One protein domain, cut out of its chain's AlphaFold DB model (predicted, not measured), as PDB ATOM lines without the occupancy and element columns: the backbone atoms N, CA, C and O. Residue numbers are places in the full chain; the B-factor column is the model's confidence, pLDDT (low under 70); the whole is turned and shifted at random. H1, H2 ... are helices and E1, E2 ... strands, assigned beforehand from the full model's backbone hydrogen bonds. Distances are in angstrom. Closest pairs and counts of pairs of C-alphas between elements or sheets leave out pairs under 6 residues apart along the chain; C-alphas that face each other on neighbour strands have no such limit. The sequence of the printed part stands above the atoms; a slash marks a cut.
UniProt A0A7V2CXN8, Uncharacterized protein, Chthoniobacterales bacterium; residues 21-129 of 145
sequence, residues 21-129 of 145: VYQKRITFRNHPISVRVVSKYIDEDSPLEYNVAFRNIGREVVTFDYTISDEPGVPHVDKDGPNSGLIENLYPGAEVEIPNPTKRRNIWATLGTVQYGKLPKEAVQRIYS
ATOM      1  N   VAL A  21     122.068 109.293 134.770       62.22
ATOM      2  CA  VAL A  21     123.236 110.176 134.655       62.22
ATOM      3  C   VAL A  21     123.025 111.401 135.545       62.22
ATOM      4  O   VAL A  21     122.068 112.165 135.384       62.22
ATOM      5  N   TYR A  22     123.929 111.606 136.503       60.22
ATOM      6  CA  TYR A  22     123.818 112.671 137.500       60.22
ATOM      7  C   TYR A  22     124.633 113.914 137.131       60.22
ATOM      8  O   TYR A  22     125.826 113.826 136.841       60.22
ATOM      9  N   GLN A  23     124.016 115.094 137.229       69.75
ATOM     10  CA  GLN A  23     124.719 116.371 137.090       69.75
ATOM     11  C   GLN A  23     125.337 116.844 138.421       69.75
ATOM     12  O   GLN A  23     124.921 116.432 139.508       69.75
ATOM     13  N   LYS A  24     126.324 117.751 138.332       76.94
ATOM     14  CA  LYS A  24     126.916 118.459 139.476       76.94
ATOM     15  C   LYS A  24     125.816 119.061 140.356       76.94
ATOM     16  O   LYS A  24     124.994 119.846 139.889       76.94
ATOM     17  N   ARG A  25     125.842 118.698 141.636       85.75
ATOM     18  CA  ARG A  25     124.935 119.197 142.670       85.75
ATOM     19  C   ARG A  25     125.274 120.640 143.045       85.75
ATOM     20  O   ARG A  25     126.447 120.977 143.204       85.75
ATOM     21  N   ILE A  26     124.243 121.460 143.213       90.06
ATOM     22  CA  ILE A  26     124.325 122.852 143.661       90.06
ATOM     23  C   ILE A  26     123.699 122.931 145.057       90.06
ATOM     24  O   ILE A  26     122.664 122.319 145.305       90.06
ATOM     25  N   THR A  27     124.327 123.666 145.970       91.81
ATOM     26  CA  THR A  27     123.827 123.889 147.335       91.81
ATOM     27  C   THR A  27     123.296 125.310 147.458       91.81
ATOM     28  O   THR A  27     123.953 126.250 147.007       91.81
ATOM     29  N   PHE A  28     122.135 125.481 148.086       90.31
ATOM     30  CA  PHE A  28     121.589 126.803 148.379       90.31
ATOM     31  C   PHE A  28     122.406 127.476 149.486       90.31
ATOM     32  O   PHE A  28     122.648 126.888 150.534       90.31
ATOM     33  N   ARG A  29     122.847 128.722 149.270       85.56
ATOM     34  CA  ARG A  29     123.832 129.385 150.152       85.56
ATOM     35  C   ARG A  29     123.378 129.518 151.612       85.56
ATOM     36  O   ARG A  29     124.215 129.438 152.504       85.56
ATOM     37  N   ASN A  30     122.078 129.717 151.831       87.81
ATOM     38  CA  ASN A  30     121.498 130.039 153.139       87.81
ATOM     39  C   ASN A  30     120.635 128.904 153.724       87.81
ATOM     40  O   ASN A  30     120.108 129.052 154.822       87.81
ATOM     41  N   HIS A  31     120.471 127.789 153.005       90.94
ATOM     42  CA  HIS A  31     119.572 126.699 153.392       90.94
ATOM     43  C   HIS A  31     120.272 125.348 153.238       90.94
ATOM     44  O   HIS A  31     121.021 125.161 152.280       90.94
ATOM     45  N   PRO A  32     120.007 124.361 154.112       92.56
ATOM     46  CA  PRO A  32     120.636 123.043 154.061       92.56
ATOM     47  C   PRO A  32     120.024 122.145 152.970       92.56
ATOM     48  O   PRO A  32     119.798 120.953 153.167       92.56
ATOM     49  N   ILE A  33     119.737 122.720 151.809       94.88
ATOM     50  CA  ILE A  33     119.100 122.073 150.671       94.88
ATOM     51  C   ILE A  33     120.098 122.098 149.517       94.88
ATOM     52  O   ILE A  33     120.849 123.054 149.311       94.88
ATOM     53  N   SER A  34     120.103 121.020 148.750       94.62
ATOM     54  CA  SER A  34     120.881 120.897 147.530       94.62
ATOM     55  C   SER A  34     119.996 120.402 146.399       94.62
ATOM     56  O   SER A  34     119.090 119.605 146.632       94.62
ATOM     57  N   VAL A  35     120.256 120.871 145.186       94.06
ATOM     58  CA  VAL A  35     119.509 120.528 143.977       94.06
ATOM     59  C   VAL A  35     120.450 119.932 142.934       94.06
ATOM     60  O   VAL A  35     121.614 120.329 142.811       94.06
ATOM     61  N   ARG A  36     119.964 118.946 142.182       93.69
ATOM     62  CA  ARG A  36     120.621 118.423 140.980       93.69
ATOM     63  C   ARG A  36     119.581 118.059 139.929       93.69
ATOM     64  O   ARG A  36     118.466 117.683 140.277       93.69
ATOM     65  N   VAL A  37     119.980 118.099 138.663       92.25
ATOM     66  CA  VAL A  37     119.221 117.451 137.588       92.25
ATOM     67  C   VAL A  37     119.676 115.994 137.486       92.25
ATOM     68  O   VAL A  37     120.879 115.702 137.471       92.25
ATOM     69  N   VAL A  38     118.705 115.090 137.457       89.88
ATOM     70  CA  VAL A  38     118.859 113.656 137.211       89.88
ATOM     71  C   VAL A  38     118.378 113.407 135.790       89.88
ATOM     72  O   VAL A  38     117.252 113.761 135.458       89.88
ATOM     73  N   SER A  39     119.233 112.846 134.938       88.06
ATOM     74  CA  SER A  39     118.830 112.428 133.591       88.06
ATOM     75  C   SER A  39     118.544 110.932 133.637       88.06
ATOM     76  O   SER A  39     119.429 110.172 134.032       88.06
ATOM     77  N   LYS A  40     117.328 110.512 133.290       82.62
ATOM     78  CA  LYS A  40     116.864 109.128 133.414       82.62
ATOM     79  C   LYS A  40     116.461 108.579 132.048       82.62
ATOM     80  O   LYS A  40     115.594 109.134 131.378       82.62
ATOM     81  N   TYR A  41     117.068 107.461 131.670       78.69
ATOM     82  CA  TYR A  41     116.580 106.627 130.576       78.69
ATOM     83  C   TYR A  41     115.511 105.682 131.132       78.69
ATOM     84  O   TYR A  41     115.751 105.013 132.142       78.69
ATOM     85  N   ILE A  42     114.331 105.671 130.509       71.88
ATOM     86  CA  ILE A  42     113.246 104.730 130.831       71.88
ATOM     87  C   ILE A  42     113.349 103.474 129.960       71.88
ATOM     88  O   ILE A  42     113.144 102.376 130.468       71.88
ATOM     89  N   ASP A  43     113.699 103.644 128.686       75.88
ATOM     90  CA  ASP A  43     113.846 102.583 127.688       75.88
ATOM     91  C   ASP A  43     114.803 103.047 126.571       75.88
ATOM     92  O   ASP A  43     115.112 104.240 126.499       75.88
ATOM     93  N   GLU A  44     115.252 102.141 125.699       69.12
ATOM     94  CA  GLU A  44     116.172 102.444 124.585       69.12
ATOM     95  C   GLU A  44     115.546 103.391 123.543       69.12
ATOM     96  O   GLU A  44     116.221 104.296 123.051       69.12
ATOM     97  N   ASP A  45     114.241 103.249 123.285       71.31
ATOM     98  CA  ASP A  45     113.459 104.101 122.372       71.31
ATOM     99  C   ASP A  45     112.817 105.328 123.061       71.31
ATOM    100  O   ASP A  45     112.185 106.165 122.410       71.31
ATOM    101  N   SER A  46     112.946 105.463 124.387       68.69
ATOM    102  CA  SER A  46     112.320 106.563 125.135       68.69
ATOM    103  C   SER A  46     113.187 107.829 125.126       68.69
ATOM    104  O   SER A  46     114.399 107.753 125.352       68.69
ATOM    105  N   PRO A  47     112.599 109.029 124.941       74.50
ATOM    106  CA  PRO A  47     113.350 110.274 125.047       74.50
ATOM    107  C   PRO A  47     113.912 110.448 126.464       74.50
ATOM    108  O   PRO A  47     113.254 110.127 127.451       74.50
ATOM    109  N   LEU A  48     115.128 110.995 126.559       80.94
ATOM    110  CA  LEU A  48     115.814 111.216 127.832       80.94
ATOM    111  C   LEU A  48     114.996 112.136 128.749       80.94
ATOM    112  O   LEU A  48     114.842 113.327 128.462       80.94
ATOM    113  N   GLU A  49     114.516 111.600 129.871       86.94
ATOM    114  CA  GLU A  49     113.792 112.390 130.859       86.94
ATOM    115  C   GLU A  49     114.757 113.147 131.771       86.94
ATOM    116  O   GLU A  49     115.804 112.639 132.184       86.94
ATOM    117  N   TYR A  50     114.371 114.372 132.122       89.88
ATOM    118  CA  TYR A  50     115.058 115.181 133.116       89.88
ATOM    119  C   TYR A  50     114.150 115.333 134.328       89.88
ATOM    120  O   TYR A  50     113.046 115.857 134.212       89.88
ATOM    121  N   ASN A  51     114.650 114.940 135.492       91.94
ATOM    122  CA  ASN A  51     114.006 115.154 136.780       91.94
ATOM    123  C   ASN A  51     114.869 116.079 137.639       91.94
ATOM    124  O   ASN A  51     116.088 116.167 137.462       91.94
ATOM    125  N   VAL A  52     114.248 116.783 138.580       93.50
ATOM    126  CA  VAL A  52     114.952 117.603 139.570       93.50
ATOM    127  C   VAL A  52     114.929 116.863 140.897       93.50
ATOM    128  O   VAL A  52     113.869 116.488 141.385       93.50
ATOM    129  N   ALA A  53     116.101 116.644 141.486       94.75
ATOM    130  CA  ALA A  53     116.230 116.003 142.785       94.75
ATOM    131  C   ALA A  53     116.718 117.006 143.831       94.75
ATOM    132  O   ALA A  53     117.830 117.541 143.731       94.75
ATOM    133  N   PHE A  54     115.887 117.230 144.846       96.38
ATOM    134  CA  PHE A  54     116.205 118.029 146.020       96.38
ATOM    135  C   PHE A  54     116.623 117.121 147.172       96.38
ATOM    136  O   PHE A  54     115.903 116.193 147.533       96.38
ATOM    137  N   ARG A  55     117.767 117.409 147.794       96.56
ATOM    138  CA  ARG A  55     118.271 116.677 148.960       96.56
ATOM    139  C   ARG A  55     118.591 117.604 150.115       96.56
ATOM    140  O   ARG A  55     119.362 118.553 149.953       96.56
ATOM    141  N   ASN A  56     118.071 117.250 151.284       97.00
ATOM    142  CA  ASN A  56     118.452 117.842 152.555       97.00
ATOM    143  C   ASN A  56     119.862 117.358 152.942       97.00
ATOM    144  O   ASN A  56     120.124 116.158 153.055       97.00
ATOM    145  N   ILE A  57     120.781 118.304 153.108       95.44
ATOM    146  CA  ILE A  57     122.179 118.090 153.514       95.44
ATOM    147  C   ILE A  57     122.451 118.558 154.954       95.44
ATOM    148  O   ILE A  57     123.597 118.541 155.400       95.44
ATOM    149  N   GLY A  58     121.418 119.009 155.665       93.62
ATOM    150  CA  GLY A  58     121.480 119.468 157.047       93.62
ATOM    151  C   GLY A  58     121.232 118.363 158.066       93.62
ATOM    152  O   GLY A  58     121.340 117.172 157.780       93.62
ATOM    153  N   ARG A  59     120.905 118.795 159.289       94.62
ATOM    154  CA  ARG A  59     120.646 117.928 160.452       94.62
ATOM    155  C   ARG A  59     119.192 117.948 160.926       94.62
ATOM    156  O   ARG A  59     118.816 117.111 161.737       94.62
ATOM    157  N   GLU A  60     118.387 118.870 160.413       93.75
ATOM    158  CA  GLU A  60     116.981 119.048 160.778       93.75
ATOM    159  C   GLU A  60     116.074 118.662 159.612       93.75
ATOM    160  O   GLU A  60     116.488 118.712 158.454       93.75
ATOM    161  N   VAL A  61     114.832 118.279 159.908       94.12
ATOM    162  CA  VAL A  61     113.780 118.140 158.889       94.12
ATOM    163  C   VAL A  61     113.498 119.525 158.299       94.12
ATOM    164  O   VAL A  61     113.470 120.498 159.051       94.12
ATOM    165  N   VAL A  62     113.295 119.623 156.983       94.75
ATOM    166  CA  VAL A  62     112.943 120.892 156.322       94.75
ATOM    167  C   VAL A  62     111.668 120.769 155.498       94.75
ATOM    168  O   VAL A  62     111.436 119.748 154.854       94.75
ATOM    169  N   THR A  63     110.850 121.818 155.503       94.94
ATOM    170  CA  THR A  63     109.682 121.976 154.625       94.94
ATOM    171  C   THR A  63     109.853 123.232 153.776       94.94
ATOM    172  O   THR A  63     110.359 124.243 154.254       94.94
ATOM    173  N   PHE A  64     109.522 123.081 152.501       93.50
ATOM    174  CA  PHE A  64     109.960 123.842 151.339       93.50
ATOM    175  C   PHE A  64     109.015 124.163 150.186       93.50
ATOM    176  O   PHE A  64     108.679 123.219 149.474       93.50
ATOM    177  N   ASP A  65     108.674 125.408 149.876       93.25
ATOM    178  CA  ASP A  65     108.198 125.723 148.520       93.25
ATOM    179  C   ASP A  65     109.362 126.074 147.575       93.25
ATOM    180  O   ASP A  65     110.455 126.493 147.978       93.25
ATOM    181  N   TYR A  66     109.155 125.801 146.289       92.69
ATOM    182  CA  TYR A  66     110.146 125.994 145.235       92.69
ATOM    183  C   TYR A  66     109.477 126.435 143.933       92.69
ATOM    184  O   TYR A  66     108.322 126.106 143.683       92.69
ATOM    185  N   THR A  67     110.242 127.109 143.075       93.12
ATOM    186  CA  THR A  67     109.900 127.409 141.675       93.12
ATOM    187  C   THR A  67     111.054 126.968 140.779       93.12
ATOM    188  O   THR A  67     112.214 127.234 141.100       93.12
ATOM    189  N   ILE A  68     110.759 126.291 139.666       93.12
ATOM    190  CA  ILE A  68     111.747 125.900 138.650       93.12
ATOM    191  C   ILE A  68     111.589 126.779 137.402       93.12
ATOM    192  O   ILE A  68     110.503 126.895 136.837       93.12
ATOM    193  N   SER A  69     112.692 127.346 136.925       90.94
ATOM    194  CA  SER A  69     112.760 128.166 135.716       90.94
ATOM    195  C   SER A  69     113.862 127.697 134.765       90.94
ATOM    196  O   SER A  69     114.807 127.000 135.145       90.94
ATOM    197  N   ASP A  70     113.742 128.099 133.503       88.62
ATOM    198  CA  ASP A  70     114.762 127.954 132.462       88.62
ATOM    199  C   ASP A  70     115.595 129.233 132.254       88.62
ATOM    200  O   ASP A  70     116.415 129.282 131.339       88.62
ATOM    201  N   GLU A  71     115.437 130.223 133.141       86.44
ATOM    202  CA  GLU A  71     116.214 131.464 133.177       86.44
ATOM    203  C   GLU A  71     116.741 131.781 134.594       86.44
ATOM    204  O   GLU A  71     116.072 131.478 135.595       86.44
ATOM    205  N   PRO A  72     117.932 132.404 134.716       86.38
ATOM    206  CA  PRO A  72     118.472 132.869 135.989       86.38
ATOM    207  C   PRO A  72     117.695 134.069 136.540       86.38
ATOM    208  O   PRO A  72     117.338 134.985 135.808       86.38
ATOM    209  N   GLY A  73     117.533 134.122 137.864       80.81
ATOM    210  CA  GLY A  73     116.980 135.298 138.548       80.81
ATOM    211  C   GLY A  73     115.454 135.390 138.561       80.81
ATOM    212  O   GLY A  73     114.929 136.362 139.098       80.81
ATOM    213  N   VAL A  74     114.741 134.384 138.038       84.75
ATOM    214  CA  VAL A  74     113.281 134.289 138.180       84.75
ATOM    215  C   VAL A  74     112.918 134.189 139.672       84.75
ATOM    216  O   VAL A  74     113.400 133.276 140.359       84.75
ATOM    217  N   PRO A  75     112.107 135.123 140.204       85.69
ATOM    218  CA  PRO A  75     111.692 135.097 141.599       85.69
ATOM    219  C   PRO A  75     110.752 133.917 141.862       85.69
ATOM    220  O   PRO A  75     110.055 133.440 140.968       85.69
ATOM    221  N   HIS A  76     110.719 133.461 143.113       84.94
ATOM    222  CA  HIS A  76     109.684 132.536 143.562       84.94
ATOM    223  C   HIS A  76     108.312 133.227 143.515       84.94
ATOM    224  O   HIS A  76     108.213 134.410 143.850       84.94
ATOM    225  N   VAL A  77     107.283 132.496 143.083       78.88
ATOM    226  CA  VAL A  77     105.913 133.015 142.932       78.88
ATOM    227  C   VAL A  77     105.080 132.624 144.154       78.88
ATOM    228  O   VAL A  77     104.782 133.474 144.985       78.88
ATOM    229  N   ASP A  78     104.768 131.336 144.271       78.94
ATOM    230  CA  ASP A  78     104.192 130.636 145.423       78.94
ATOM    231  C   ASP A  78     104.258 129.118 145.116       78.94
ATOM    232  O   ASP A  78     104.896 128.713 144.138       78.94
ATOM    233  N   LYS A  79     103.624 128.251 145.918       76.12
ATOM    234  CA  LYS A  79     103.611 126.797 145.661       76.12
ATOM    235  C   LYS A  79     102.632 126.317 144.576       76.12
ATOM    236  O   LYS A  79     102.767 125.175 144.146       76.12
ATOM    237  N   ASP A  80     101.641 127.122 144.191       78.62
ATOM    238  CA  ASP A  80     100.594 126.750 143.219       78.62
ATOM    239  C   ASP A  80     100.854 127.363 141.831       78.62
ATOM    240  O   ASP A  80     100.198 127.018 140.846       78.62
ATOM    241  N   GLY A  81     101.826 128.271 141.750       78.12
ATOM    242  CA  GLY A  81     102.265 128.950 140.550       78.12
ATOM    243  C   GLY A  81     102.927 128.024 139.526       78.12
ATOM    244  O   GLY A  81     103.236 126.856 139.791       78.12
ATOM    245  N   PRO A  82     103.190 128.548 138.316       82.44
ATOM    246  CA  PRO A  82     103.789 127.768 137.245       82.44
ATOM    247  C   PRO A  82     105.133 127.183 137.687       82.44
ATOM    248  O   PRO A  82     105.941 127.855 138.330       82.44
ATOM    249  N   ASN A  83     105.366 125.920 137.326       89.44
ATOM    250  CA  ASN A  83     106.604 125.181 137.596       89.44
ATOM    251  C   ASN A  83     107.018 125.142 139.080       89.44
ATOM    252  O   ASN A  83     108.199 124.953 139.391       89.44
ATOM    253  N   SER A  84     106.063 125.353 139.984       89.81
ATOM    254  CA  SER A  84     106.294 125.469 141.417       89.81
ATOM    255  C   SER A  84     105.661 124.307 142.176       89.81
ATOM    256  O   SER A  84     104.931 123.491 141.609       89.81
ATOM    257  N   GLY A  85     105.999 124.182 143.454       90.69
ATOM    258  CA  GLY A  85     105.447 123.139 144.302       90.69
ATOM    259  C   GLY A  85     105.977 123.197 145.723       90.69
ATOM    260  O   GLY A  85     106.707 124.111 146.103       90.69
ATOM    261  N   LEU A  86     105.608 122.185 146.504       92.75
ATOM    262  CA  LEU A  86     105.898 122.074 147.928       92.75
ATOM    263  C   LEU A  86     106.527 120.709 148.241       92.75
ATOM    264  O   LEU A  86     106.014 119.667 147.836       92.75
ATOM    265  N   ILE A  87     107.630 120.715 148.985       93.00
ATOM    266  CA  ILE A  87     108.289 119.538 149.549       93.00
ATOM    267  C   ILE A  87     108.045 119.539 151.059       93.00
ATOM    268  O   ILE A  87     108.592 120.356 151.803       93.00
ATOM    269  N   GLU A  88     107.202 118.609 151.507       93.06
ATOM    270  CA  GLU A  88     106.835 118.439 152.914       93.06
ATOM    271  C   GLU A  88     107.854 117.571 153.666       93.06
ATOM    272  O   GLU A  88     108.137 116.446 153.258       93.06
ATOM    273  N   ASN A  89     108.327 118.045 154.823       93.19
ATOM    274  CA  ASN A  89     109.070 117.250 155.808       93.19
ATOM    275  C   ASN A  89     110.238 116.410 155.236       93.19
ATOM    276  O   ASN A  89     110.387 115.227 155.559       93.19
ATOM    277  N   LEU A  90     111.102 117.015 154.417       95.69
ATOM    278  CA  LEU A  90     112.296 116.364 153.879       95.69
ATOM    279  C   LEU A  90     113.303 116.088 155.005       95.69
ATOM    280  O   LEU A  90     113.948 117.001 155.529       95.69
ATOM    281  N   TYR A  91     113.439 114.818 155.384       96.06
ATOM    282  CA  TYR A  91     114.321 114.377 156.466       96.06
ATOM    283  C   TYR A  91     115.816 114.581 156.142       96.06
ATOM    284  O   TYR A  91     116.197 114.569 154.970       96.06
ATOM    285  N   PRO A  92     116.688 114.731 157.161       96.75
ATOM    286  CA  PRO A  92     118.137 114.815 156.980       96.75
ATOM    287  C   PRO A  92     118.690 113.693 156.096       96.75
ATOM    288  O   PRO A  92     118.423 112.516 156.325       96.75
ATOM    289  N   GLY A  93     119.458 114.055 155.069       94.31
ATOM    290  CA  GLY A  93     120.043 113.111 154.118       94.31
ATOM    291  C   GLY A  93     119.081 112.555 153.059       94.31
ATOM    292  O   GLY A  93     119.575 112.013 152.069       94.31
ATOM    293  N   ALA A  94     117.763 112.714 153.218       95.44
ATOM    294  CA  ALA A  94     116.764 112.254 152.257       95.44
ATOM    295  C   ALA A  94     116.775 113.089 150.966       95.44
ATOM    296  O   ALA A  94     117.176 114.257 150.951       95.44
ATOM    297  N   GLU A  95     116.313 112.472 149.882       95.69
ATOM    298  CA  GLU A  95     116.220 113.060 148.547       95.69
ATOM    299  C   GLU A  95     114.808 112.838 147.998       95.69
ATOM    300  O   GLU A  95     114.263 111.743 148.126       95.69
ATOM    301  N   VAL A  96     114.223 113.879 147.408       95.44
ATOM    302  CA  VAL A  96     112.940 113.835 146.700       95.44
ATOM    303  C   VAL A  96     113.202 114.215 145.250       95.44
ATOM    304  O   VAL A  96     113.772 115.270 144.972       95.44
ATOM    305  N   GLU A  97     112.808 113.329 144.342       94.38
ATOM    306  CA  GLU A  97     112.890 113.515 142.895       94.38
ATOM    307  C   GLU A  97     111.507 113.896 142.356       94.38
ATOM    308  O   GLU A  97     110.508 113.267 142.704       94.38
ATOM    309  N   ILE A  98     111.457 114.936 141.525       93.31
ATOM    310  CA  ILE A  98     110.242 115.440 140.879       93.31
ATOM    311  C   ILE A  98     110.453 115.577 139.362       93.31
ATOM    312  O   ILE A  98     111.585 115.827 138.930       93.31
ATOM    313  N   PRO A  99     109.392 115.471 138.540       91.69
ATOM    314  CA  PRO A  99     109.469 115.771 137.113       91.69
ATOM    315  C   PRO A  99     109.966 117.199 136.869       91.69
ATOM    316  O   PRO A  99     109.513 118.130 137.534       91.69
ATOM    317  N   ASN A 100     110.874 117.405 135.911       90.69
ATOM    318  CA  ASN A 100     111.280 118.760 135.537       90.69
ATOM    319  C   ASN A 100     110.250 119.389 134.577       90.69
ATOM    320  O   ASN A 100     110.185 118.972 133.414       90.69
ATOM    321  N   PRO A 101     109.509 120.438 134.977       88.50
ATOM    322  CA  PRO A 101     108.497 121.048 134.113       88.50
ATOM    323  C   PRO A 101     109.097 121.704 132.859       88.50
ATOM    324  O   PRO A 101     108.455 121.732 131.812       88.50
ATOM    325  N   THR A 102     110.354 122.162 132.917       87.75
ATOM    326  CA  THR A 102     111.044 122.774 131.763       87.75
ATOM    327  C   THR A 102     111.510 121.753 130.722       87.75
ATOM    328  O   THR A 102     111.862 122.138 129.610       87.75
ATOM    329  N   LYS A 103     111.570 120.457 131.081       87.56
ATOM    330  CA  LYS A 103     112.140 119.359 130.273       87.56
ATOM    331  C   LYS A 103     113.577 119.611 129.770       87.56
ATOM    332  O   LYS A 103     114.015 118.987 128.806       87.56
ATOM    333  N   ARG A 104     114.329 120.517 130.408       85.94
ATOM    334  CA  ARG A 104     115.699 120.903 130.025       85.94
ATOM    335  C   ARG A 104     116.746 120.395 131.014       85.94
ATOM    336  O   ARG A 104     116.503 120.277 132.208       85.94
ATOM    337  N   ARG A 105     117.966 120.174 130.524       86.00
ATOM    338  CA  ARG A 105     119.118 119.792 131.357       86.00
ATOM    339  C   ARG A 105     119.611 120.916 132.282       86.00
ATOM    340  O   ARG A 105     120.137 120.643 133.359       86.00
ATOM    341  N   ASN A 106     119.470 122.165 131.847       87.50
ATOM    342  CA  ASN A 106     119.835 123.348 132.621       87.50
ATOM    343  C   ASN A 106     118.560 123.963 133.191       87.50
ATOM    344  O   ASN A 106     117.650 124.283 132.428       87.50
ATOM    345  N   ILE A 107     118.519 124.105 134.514       90.81
ATOM    346  CA  ILE A 107     117.421 124.719 135.261       90.81
ATOM    347  C   ILE A 107     117.974 125.609 136.362       90.81
ATOM    348  O   ILE A 107     119.070 125.376 136.879       90.81
ATOM    349  N   TRP A 108     117.158 126.572 136.759       90.44
ATOM    350  CA  TRP A 108     117.337 127.371 137.954       90.44
ATOM    351  C   TRP A 108     116.188 127.030 138.895       90.44
ATOM    352  O   TRP A 108     115.029 126.989 138.496       90.44
ATOM    353  N   ALA A 109     116.523 126.703 140.137       91.75
ATOM    354  CA  ALA A 109     115.545 126.472 141.186       91.75
ATOM    355  C   ALA A 109     115.659 127.622 142.183       91.75
ATOM    356  O   ALA A 109     116.752 127.881 142.690       91.75
ATOM    357  N   THR A 110     114.543 128.281 142.468       91.19
ATOM    358  CA  THR A 110     114.428 129.315 143.497       91.19
ATOM    359  C   THR A 110     113.613 128.733 144.648       91.19
ATOM    360  O   THR A 110     112.565 128.136 144.415       91.19
ATOM    361  N   LEU A 111     114.108 128.858 145.883       91.88
ATOM    362  CA  LEU A 111     113.360 128.467 147.083       91.88
ATOM    363  C   LEU A 111     112.535 129.654 147.583       91.88
ATOM    364  O   LEU A 111     113.016 130.788 147.523       91.88
ATOM    365  N   GLY A 112     111.337 129.382 148.090       88.81
ATOM    366  CA  GLY A 112     110.515 130.363 148.787       88.81
ATOM    367  C   GLY A 112     110.768 130.349 150.296       88.81
ATOM    368  O   GLY A 112     111.890 130.533 150.776       88.81
ATOM    369  N   THR A 113     109.706 130.121 151.057       89.06
ATOM    370  CA  THR A 113     109.724 129.956 152.508       89.06
ATOM    371  C   THR A 113     110.284 128.586 152.901       89.06
ATOM    372  O   THR A 113     109.668 127.540 152.681       89.06
ATOM    373  N   VAL A 114     111.426 128.584 153.592       91.12
ATOM    374  CA  VAL A 114     112.022 127.373 154.181       91.12
ATOM    375  C   VAL A 114     111.721 127.316 155.678       91.12
ATOM    376  O   VAL A 114     112.149 128.183 156.437       91.12
ATOM    377  N   GLN A 115     111.016 126.268 156.099       92.38
ATOM    378  CA  GLN A 115     110.690 125.969 157.491       92.38
ATOM    379  C   GLN A 115     111.540 124.814 158.018       92.38
ATOM    380  O   GLN A 115     111.811 123.847 157.300       92.38
ATOM    381  N   TYR A 116     111.930 124.903 159.288       92.00
ATOM    382  CA  TYR A 116     112.799 123.940 159.966       92.00
ATOM    383  C   TYR A 116     112.021 123.174 161.039       92.00
ATOM    384  O   TYR A 116     111.119 123.709 161.681       92.00
ATOM    385  N   GLY A 117     112.383 121.909 161.234       89.94
ATOM    386  CA  GLY A 117     111.654 120.981 162.090       89.94
ATOM    387  C   GLY A 117     110.532 120.241 161.355       89.94
ATOM    388  O   GLY A 117     110.261 120.449 160.173       89.94
ATOM    389  N   LYS A 118     109.898 119.308 162.070       89.62
ATOM    390  CA  LYS A 118     108.795 118.499 161.542       89.62
ATOM    391  C   LYS A 118     107.473 119.239 161.732       89.62
ATOM    392  O   LYS A 118     107.063 119.470 162.867       89.62
ATOM    393  N   LEU A 119     106.784 119.541 160.637       86.81
ATOM    394  CA  LEU A 119     105.484 120.209 160.650       86.81
ATOM    395  C   LEU A 119     104.336 119.199 160.460       86.81
ATOM    396  O   LEU A 119     104.427 118.329 159.587       86.81
ATOM    397  N   PRO A 120     103.229 119.302 161.222       86.19
ATOM    398  CA  PRO A 120     101.998 118.587 160.897       86.19
ATOM    399  C   PRO A 120     101.390 119.158 159.607       86.19
ATOM    400  O   PRO A 120     101.493 120.358 159.349       86.19
ATOM    401  N   LYS A 121     100.725 118.314 158.807       80.38
ATOM    402  CA  LYS A 121     100.192 118.686 157.478       80.38
ATOM    403  C   LYS A 121      99.300 119.932 157.496       80.38
ATOM    404  O   LYS A 121      99.380 120.762 156.600       80.38
ATOM    405  N   GLU A 122      98.505 120.106 158.547       78.69
ATOM    406  CA  GLU A 122      97.651 121.285 158.741       78.69
ATOM    407  C   GLU A 122      98.453 122.589 158.898       78.69
ATOM    408  O   GLU A 122      98.062 123.625 158.367       78.69
ATOM    409  N   ALA A 123      99.592 122.551 159.600       77.44
ATOM    410  CA  ALA A 123     100.464 123.716 159.746       77.44
ATOM    411  C   ALA A 123     101.180 124.040 158.430       77.44
ATOM    412  O   ALA A 123     101.287 125.209 158.071       77.44
ATOM    413  N   VAL A 124     101.596 123.010 157.684       78.56
ATOM    414  CA  VAL A 124     102.135 123.173 156.327       78.56
ATOM    415  C   VAL A 124     101.105 123.883 155.438       78.56
ATOM    416  O   VAL A 124     101.396 124.938 154.883       78.56
ATOM    417  N   GLN A 125      99.867 123.388 155.374       75.81
ATOM    418  CA  GLN A 125      98.817 124.011 154.558       75.81
ATOM    419  C   GLN A 125      98.546 125.477 154.933       75.81
ATOM    420  O   GLN A 125      98.336 126.286 154.038       75.81
ATOM    421  N   ARG A 126      98.602 125.859 156.215       72.25
ATOM    422  CA  ARG A 126      98.413 127.267 156.626       72.25
ATOM    423  C   ARG A 126      99.547 128.191 156.178       72.25
ATOM    424  O   ARG A 126      99.276 129.334 155.831       72.25
ATOM    425  N   ILE A 127     100.793 127.713 156.196       75.50
ATOM    426  CA  ILE A 127     101.973 128.509 155.818       75.50
ATOM    427  C   ILE A 127     102.009 128.731 154.301       75.50
ATOM    428  O   ILE A 127     102.282 129.842 153.855       75.50
ATOM    429  N   TYR A 128     101.700 127.692 153.520       68.12
ATOM    430  CA  TYR A 128     101.863 127.700 152.063       68.12
ATOM    431  C   TYR A 128     100.547 127.894 151.277       68.12
ATOM    432  O   TYR A 128     100.588 128.095 150.069       68.12
ATOM    433  N   SER A 129      99.376 127.862 151.929       65.44
ATOM    434  CA  SER A 129      98.057 128.164 151.331       65.44
ATOM    435  C   SER A 129      97.267 129.196 152.165       65.44
ATOM    436  O   SER A 129      96.164 128.884 152.628       65.44
TER     437      SER A 129
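This is residues 21 to 129 of the 145 residues of an uncharacterized protein of Chthoniobacterales bacterium (UniProt A0A7V2CXN8). The model is a small sandwich: two twisted three-stranded sheets face to face, E1 E2 E5 and E4 E3 E6, their strands crossed at 36 degrees. The short helix H1 packs on the side of E4 and E3 turned away from the other sheet, and residues 42 to 47, in the hairpin E1 and E2, stick out at the far end of the longest axis. The printed part has 109 residues, with six named strands and then one named helix along it; the sheet orders are E1 - E2 - E5 and E4 - E3 - E6, both antiparallel. The class is mostly strand, with 53 residues, under half, in named elements. The whole is compact, with a radius of gyration of the C-alphas of 14.1 A, and elongated, spanning 44 by 27 by 26 A.

Residues 21 to 22 and 26 to 27 make short antiparallel pairings with E1, residues 33 to 40. E1 and E2, residues 49 to 56, are a hairpin, with N 36 and O 53 3.0 A apart. E2 is also antiparallel to E5, residues 95 to 99, with N 52 and O 98 2.9 A apart. In the other sheet, E3, residues 62 to 69, and E4, residues 84 to 90, are a hairpin, with N 87 and O 64 2.8 A apart. E3 is also antiparallel to E6, residues 108 to 116, with N 67 and O 110 2.9 A apart; E6 bends by 65 degrees at residue 113. The parts of the two sheets that face each other are 9.9 A centre to centre. The closest C-alphas of E2 and E4 are those of Asn 56 and Leu 90, 6.5 A apart. H1, residues 121 to 128, is on the sheet E4 E3 E6 at a height over the sheet of 9.6 A, over E3 and only just over E4, on which 3 of its C-alphas fall. On the local plane it stands at 44 degrees to E3, slantwise to the strands. Every O i to N i+4 pair in H1 is within hydrogen-bond range.

E1 begins at C-alpha 33 (119.100, 122.073, 150.671) and is 21.7 A long. E2 measures 22.9 A, E3 21.9 A, E4 16.6 A, E5 13.6 A and E6 22.7 A. H1, 10.6 A long, ends at C-alpha 128 (101.863, 127.700, 152.063).

The C-alphas farthest apart, of Glu 44 and Arg 126, are 44.3 A apart. The printed part has no cut. The link from E3 to E4, 14 residues, is long. The mean pLDDT of the printed part is 87.0; residues 21 to 23, 44, 46 and 128 to 129 are under 70.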